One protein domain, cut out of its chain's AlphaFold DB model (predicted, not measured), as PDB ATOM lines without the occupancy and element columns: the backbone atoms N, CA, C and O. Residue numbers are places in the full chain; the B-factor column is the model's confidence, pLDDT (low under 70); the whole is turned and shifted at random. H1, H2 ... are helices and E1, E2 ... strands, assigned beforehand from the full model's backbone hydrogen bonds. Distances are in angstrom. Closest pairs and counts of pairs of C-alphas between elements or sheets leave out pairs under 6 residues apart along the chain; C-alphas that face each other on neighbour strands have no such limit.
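What this domain is: This is residues 100 to 148 of the 285 residues of an uncharacterized protein of Sutterella wadsworthensis 2_1_59BFAA (UniProt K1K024). What is seen first? With little regular structure, it is a thin rod: unnamed residues 100 to 117 enter from one end, the E1-E2 hairpin sits mid-length, and short helix H1 lies toward the other end. What builds it? Of 49 printed residues, 17 are in E1, E2 and H1, in that order: mixed class, antiparallel sheet E1 - E2. It is only just extended, close to loose: radius of gyration of the C-alphas 15.0 A, spans 55 by 23 by 12 A.

Where its parts are: Where are the strands? E1, residues 118 to 122, begins at C-alpha 118 (-23.880, -16.400, -0.180) and measures 12.6 A from first to last C-alpha; E2, residues 128 to 133, measures 13.6 A. Where is H1? Residues 136 to 141, 8.8 A, end at C-alpha 141 (-10.149, -12.568, 3.061).

How they stand to each other: How do E1 and E2 stand? This hairpin is antiparallel at 160 degrees; C-alphas 118 and 133 face each other at 4.3 A, and N 119 and O 132, 2.8 A, are within hydrogen-bond range. And H1? H1 and E1 are apart, with no C-alphas within 8 A. Every O i to N i+4 pair in H1 is within hydrogen-bond range.

The domain as a whole: How large? The farthest C-alphas, of Thr 100 and Asp 148, are 55.2 A apart. Any cut, long link or low confidence? The printed part has no cut, both links are tight, and residues 107 to 110 have pLDDT under 70.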
ATOM      1  N   THR A 100     -46.477 -28.998 -21.553       94.25
ATOM      2  CA  THR A 100     -45.179 -29.033 -22.220       94.25
ATOM      3  C   THR A 100     -44.318 -27.869 -21.721       94.25
ATOM      4  O   THR A 100     -44.693 -26.707 -21.907       94.25
ATOM      5  N   PRO A 101     -43.155 -28.130 -21.099       93.31
ATOM      6  CA  PRO A 101     -42.268 -27.073 -20.633       93.31
ATOM      7  C   PRO A 101     -41.614 -26.345 -21.811       93.31
ATOM      8  O   PRO A 101     -40.987 -26.964 -22.670       93.31
ATOM      9  N   VAL A 102     -41.732 -25.019 -21.829       91.69
ATOM     10  CA  VAL A 102     -41.056 -24.127 -22.791       91.69
ATOM     11  C   VAL A 102     -39.799 -23.534 -22.171       91.69
ATOM     12  O   VAL A 102     -38.780 -23.372 -22.838       91.69
ATOM     13  N   TYR A 103     -39.867 -23.230 -20.879       85.12
ATOM     14  CA  TYR A 103     -38.766 -22.697 -20.103       85.12
ATOM     15  C   TYR A 103     -38.607 -23.495 -18.816       85.12
ATOM     16  O   TYR A 103     -39.481 -23.499 -17.951       85.12
ATOM     17  N   VAL A 104     -37.449 -24.133 -18.674       75.44
ATOM     18  CA  VAL A 104     -37.024 -24.756 -17.424       75.44
ATOM     19  C   VAL A 104     -35.951 -23.860 -16.834       75.44
ATOM     20  O   VAL A 104     -34.874 -23.718 -17.415       75.44
ATOM     21  N   HIS A 105     -36.234 -23.241 -15.689       70.50
ATOM     22  CA  HIS A 105     -35.206 -22.484 -14.984       70.50
ATOM     23  C   HIS A 105     -34.055 -23.437 -14.621       70.50
ATOM     24  O   HIS A 105     -34.331 -24.531 -14.110       70.50
ATOM     25  N   PRO A 106     -32.781 -23.059 -14.845       72.81
ATOM     26  CA  PRO A 106     -31.650 -23.889 -14.461       72.81
ATOM     27  C   PRO A 106     -31.790 -24.323 -13.005       72.81
ATOM     28  O   PRO A 106     -31.941 -23.494 -12.101       72.81
ATOM     29  N   THR A 107     -31.806 -25.637 -12.790       68.81
ATOM     30  CA  THR A 107     -31.830 -26.194 -11.443       68.81
ATOM     31  C   THR A 107     -30.408 -26.145 -10.922       68.81
ATOM     32  O   THR A 107     -29.531 -26.865 -11.393       68.81
ATOM     33  N   VAL A 108     -30.170 -25.261  -9.963       67.62
ATOM     34  CA  VAL A 108     -28.893 -25.215  -9.261       67.62
ATOM     35  C   VAL A 108     -28.761 -26.453  -8.389       67.62
ATOM     36  O   VAL A 108     -29.683 -26.798  -7.649       67.62
ATOM     37  N   THR A 109     -27.599 -27.106  -8.412       63.47
ATOM     38  CA  THR A 109     -27.310 -28.236  -7.509       63.47
ATOM     39  C   THR A 109     -27.435 -27.825  -6.036       63.47
ATOM     40  O   THR A 109     -27.697 -28.660  -5.179       63.47
ATOM     41  N   ALA A 110     -27.302 -26.524  -5.743       63.56
ATOM     42  CA  ALA A 110     -27.445 -25.951  -4.409       63.56
ATOM     43  C   ALA A 110     -28.876 -26.003  -3.830       63.56
ATOM     44  O   ALA A 110     -29.040 -25.773  -2.633       63.56
ATOM     45  N   GLY A 111     -29.901 -26.300  -4.640       71.50
ATOM     46  CA  GLY A 111     -31.302 -26.271  -4.210       71.50
ATOM     47  C   GLY A 111     -31.780 -24.882  -3.757       71.50
ATOM     48  O   GLY A 111     -31.176 -23.858  -4.076       71.50
ATOM     49  N   SER A 112     -32.894 -24.846  -3.014       77.44
ATOM     50  CA  SER A 112     -33.401 -23.613  -2.396       77.44
ATOM     51  C   SER A 112     -32.452 -23.153  -1.288       77.44
ATOM     52  O   SER A 112     -32.251 -23.858  -0.296       77.44
ATOM     53  N   LEU A 113     -31.860 -21.972  -1.454       81.25
ATOM     54  CA  LEU A 113     -30.991 -21.375  -0.446       81.25
ATOM     55  C   LEU A 113     -31.846 -20.768   0.673       81.25
ATOM     56  O   LEU A 113     -32.755 -19.980   0.419       81.25
ATOM     57  N   ALA A 114     -31.530 -21.088   1.929       85.62
ATOM     58  CA  ALA A 114     -32.121 -20.396   3.074       85.62
ATOM     59  C   ALA A 114     -31.725 -18.907   3.077       85.62
ATOM     60  O   ALA A 114     -30.696 -18.545   2.513       85.62
ATOM     61  N   SER A 115     -32.477 -18.043   3.764       88.06
ATOM     62  CA  SER A 115     -32.106 -16.623   3.896       88.06
ATOM     63  C   SER A 115     -30.695 -16.450   4.483       88.06
ATOM     64  O   SER A 115     -30.341 -17.092   5.478       88.06
ATOM     65  N   GLY A 116     -29.871 -15.605   3.861       91.00
ATOM     66  CA  GLY A 116     -28.497 -15.350   4.290       91.00
ATOM     67  C   GLY A 116     -27.610 -14.746   3.199       91.00
ATOM     68  O   GLY A 116     -28.069 -14.445   2.100       91.00
ATOM     69  N   LEU A 117     -26.323 -14.585   3.516       92.50
ATOM     70  CA  LEU A 117     -25.293 -14.140   2.575       92.50
ATOM     71  C   LEU A 117     -24.596 -15.345   1.936       92.50
ATOM     72  O   LEU A 117     -24.156 -16.262   2.637       92.50
ATOM     73  N   TYR A 118     -24.460 -15.317   0.610       92.12
ATOM     74  CA  TYR A 118     -23.880 -16.400  -0.180       92.12
ATOM     75  C   TYR A 118     -22.851 -15.874  -1.170       92.12
ATOM     76  O   TYR A 118     -23.008 -14.804  -1.755       92.12
ATOM     77  N   LYS A 119     -21.821 -16.684  -1.394       90.69
ATOM     78  CA  LYS A 119     -20.963 -16.608  -2.569       90.69
ATOM     79  C   LYS A 119     -21.693 -17.304  -3.708       90.69
ATOM     80  O   LYS A 119     -22.086 -18.464  -3.551       90.69
ATOM     81  N   ILE A 120     -21.871 -16.599  -4.818       88.06
ATOM     82  CA  ILE A 120     -22.507 -17.139  -6.018       88.06
ATOM     83  C   ILE A 120     -21.465 -17.438  -7.090       88.06
ATOM     84  O   ILE A 120     -20.472 -16.723  -7.224       88.06
ATOM     85  N   THR A 121     -21.716 -18.473  -7.877       86.69
ATOM     86  CA  THR A 121     -21.107 -18.640  -9.200       86.69
ATOM     87  C   THR A 121     -22.200 -18.581 -10.246       86.69
ATOM     88  O   THR A 121     -23.336 -18.967  -9.962       86.69
ATOM     89  N   THR A 122     -21.861 -18.124 -11.448       86.88
ATOM     90  CA  THR A 122     -22.776 -18.139 -12.588       86.88
ATOM     91  C   THR A 122     -22.297 -19.089 -13.680       86.88
ATOM     92  O   THR A 122     -21.108 -19.399 -13.754       86.88
ATOM     93  N   ASP A 123     -23.209 -19.570 -14.523       84.94
ATOM     94  CA  ASP A 123     -22.844 -20.199 -15.796       84.94
ATOM     95  C   ASP A 123     -22.424 -19.147 -16.843       84.94
ATOM     96  O   ASP A 123     -22.413 -17.939 -16.584       84.94
ATOM     97  N   GLY A 124     -22.072 -19.610 -18.048       87.31
ATOM     98  CA  GLY A 124     -21.716 -18.738 -19.175       87.31
ATOM     99  C   GLY A 124     -22.865 -17.863 -19.690       87.31
ATOM    100  O   GLY A 124     -22.621 -16.944 -20.467       87.31
ATOM    101  N   ASN A 125     -24.099 -18.117 -19.252       85.19
ATOM    102  CA  ASN A 125     -25.291 -17.337 -19.573       85.19
ATOM    103  C   ASN A 125     -25.693 -16.382 -18.432       85.19
ATOM    104  O   ASN A 125     -26.651 -15.627 -18.585       85.19
ATOM    105  N   GLY A 126     -24.956 -16.373 -17.315       84.12
ATOM    106  CA  GLY A 126     -25.202 -15.499 -16.168       84.12
ATOM    107  C   GLY A 126     -26.192 -16.051 -15.137       84.12
ATOM    108  O   GLY A 126     -26.502 -15.347 -14.175       84.12
ATOM    109  N   HIS A 127     -26.673 -17.289 -15.271       82.56
ATOM    110  CA  HIS A 127     -27.538 -17.891 -14.255       82.56
ATOM    111  C   HIS A 127     -26.719 -18.300 -13.041       82.56
ATOM    112  O   HIS A 127     -25.663 -18.907 -13.193       82.56
ATOM    113  N   VAL A 128     -27.217 -18.035 -11.834       84.88
ATOM    114  CA  VAL A 128     -26.608 -18.560 -10.604       84.88
ATOM    115  C   VAL A 128     -26.633 -20.090 -10.663       84.88
ATOM    116  O   VAL A 128     -27.678 -20.650 -10.962       84.88
ATOM    117  N   THR A 129     -25.508 -20.759 -10.393       79.69
ATOM    118  CA  THR A 129     -25.352 -22.232 -10.465       79.69
ATOM    119  C   THR A 129     -25.024 -22.889  -9.127       79.69
ATOM    120  O   THR A 129     -25.357 -24.054  -8.904       79.69
ATOM    121  N   LEU A 130     -24.401 -22.143  -8.215       76.94
ATOM    122  CA  LEU A 130     -24.035 -22.596  -6.877       76.94
ATOM    123  C   LEU A 130     -24.149 -21.426  -5.900       76.94
ATOM    124  O   LEU A 130     -23.677 -20.327  -6.186       76.94
ATOM    125  N   GLY A 131     -24.740 -21.680  -4.734       84.06
ATOM    126  CA  GLY A 131     -24.716 -20.770  -3.593       84.06
ATOM    127  C   GLY A 131     -23.987 -21.426  -2.433       84.06
ATOM    128  O   GLY A 131     -24.506 -22.357  -1.825       84.06
ATOM    129  N   THR A 132     -22.786 -20.949  -2.107       87.81
ATOM    130  CA  THR A 132     -22.066 -21.382  -0.898       87.81
ATOM    131  C   THR A 132     -22.221 -20.313   0.170       87.81
ATOM    132  O   THR A 132     -21.923 -19.149  -0.091       87.81
ATOM    133  N   LYS A 133     -22.687 -20.674   1.371       91.56
ATOM    134  CA  LYS A 133     -22.871 -19.703   2.458       91.56
ATOM    135  C   LYS A 133     -21.549 -18.999   2.769       91.56
ATOM    136  O   LYS A 133     -20.508 -19.651   2.855       91.56
ATOM    137  N   VAL A 134     -21.602 -17.681   2.937       93.94
ATOM    138  CA  VAL A 134     -20.447 -16.896   3.378       93.94
ATOM    139  C   VAL A 134     -20.061 -17.350   4.783       93.94
ATOM    140  O   VAL A 134     -20.897 -17.380   5.691       93.94
ATOM    141  N   VAL A 135     -18.795 -17.706   4.963       94.69
ATOM    142  CA  VAL A 135     -18.216 -18.026   6.271       94.69
ATOM    143  C   VAL A 135     -17.309 -16.895   6.739       94.69
ATOM    144  O   VAL A 135     -16.887 -16.041   5.965       94.69
ATOM    145  N   LYS A 136     -16.950 -16.913   8.023       93.75
ATOM    146  CA  LYS A 136     -16.040 -15.930   8.626       93.75
ATOM    147  C   LYS A 136     -14.725 -15.766   7.847       93.75
ATOM    148  O   LYS A 136     -14.258 -14.646   7.687       93.75
ATOM    149  N   GLY A 137     -14.186 -16.869   7.318       95.31
ATOM    150  CA  GLY A 137     -12.984 -16.877   6.478       95.31
ATOM    151  C   GLY A 137     -13.102 -16.015   5.215       95.31
ATOM    152  O   GLY A 137     -12.153 -15.322   4.857       95.31
ATOM    153  N   ASP A 138     -14.279 -15.996   4.582       95.56
ATOM    154  CA  ASP A 138     -14.533 -15.192   3.380       95.56
ATOM    155  C   ASP A 138     -14.500 -13.693   3.696       95.56
ATOM    156  O   ASP A 138     -13.928 -12.911   2.948       95.56
ATOM    157  N   ILE A 139     -15.068 -13.298   4.839       94.25
ATOM    158  CA  ILE A 139     -15.061 -11.905   5.304       94.25
ATOM    159  C   ILE A 139     -13.635 -11.458   5.634       94.25
ATOM    160  O   ILE A 139     -13.210 -10.380   5.224       94.25
ATOM    161  N   THR A 140     -12.859 -12.315   6.302       95.81
ATOM    162  CA  THR A 140     -11.460 -12.009   6.621       95.81
ATOM    163  C   THR A 140     -10.566 -11.909   5.393       95.81
ATOM    164  O   THR A 140      -9.637 -11.105   5.385       95.81
ATOM    165  N   ALA A 141     -10.866 -12.660   4.331       95.69
ATOM    166  CA  ALA A 141     -10.149 -12.568   3.061       95.69
ATOM    167  C   ALA A 141     -10.364 -11.218   2.347       95.69
ATOM    168  O   ALA A 141      -9.524 -10.814   1.550       95.69
ATOM    169  N   LEU A 142     -11.442 -10.492   2.673       95.12
ATOM    170  CA  LEU A 142     -11.680  -9.118   2.211       95.12
ATOM    171  C   LEU A 142     -10.910  -8.061   3.029       95.12
ATOM    172  O   LEU A 142     -11.105  -6.868   2.819       95.12
ATOM    173  N   GLY A 143     -10.063  -8.474   3.977       93.81
ATOM    174  CA  GLY A 143      -9.304  -7.571   4.848       93.81
ATOM    175  C   GLY A 143     -10.088  -7.057   6.057       93.81
ATOM    176  O   GLY A 143      -9.586  -6.214   6.798       93.81
ATOM    177  N   ILE A 144     -11.302  -7.562   6.286       93.62
ATOM    178  CA  ILE A 144     -12.102  -7.214   7.461       93.62
ATOM    179  C   ILE A 144     -11.644  -8.085   8.643       93.62
ATOM    180  O   ILE A 144     -11.609  -9.309   8.514       93.62
ATOM    181  N   PRO A 145     -11.301  -7.509   9.808       92.25
ATOM    182  CA  PRO A 145     -10.833  -8.283  10.955       92.25
ATOM    183  C   PRO A 145     -11.803  -9.393  11.387       92.25
ATOM    184  O   PRO A 145     -13.018  -9.220  11.418       92.25
ATOM    185  N   ALA A 146     -11.248 -10.549  11.764       92.00
ATOM    186  CA  ALA A 146     -12.021 -11.715  12.202       92.00
ATOM    187  C   ALA A 146     -12.730 -11.477  13.546       92.00
ATOM    188  O   ALA A 146     -13.667 -12.175  13.921       92.00
ATOM    189  N   GLN A 147     -12.235 -10.542  14.327       90.12
ATOM    190  CA  GLN A 147     -12.747 -10.211  15.640       90.12
ATOM    191  C   GLN A 147     -12.731  -8.701  15.774       90.12
ATOM    192  O   GLN A 147     -12.049  -8.016  15.004       90.12
ATOM    193  N   ASP A 148     -13.460  -8.202  16.760       89.88
ATOM    194  CA  ASP A 148     -13.453  -6.785  17.074       89.88
ATOM    195  C   ASP A 148     -12.017  -6.306  17.280       89.88
ATOM    196  O   ASP A 148     -11.199  -6.946  17.948       89.88
TER     197      ASP A 148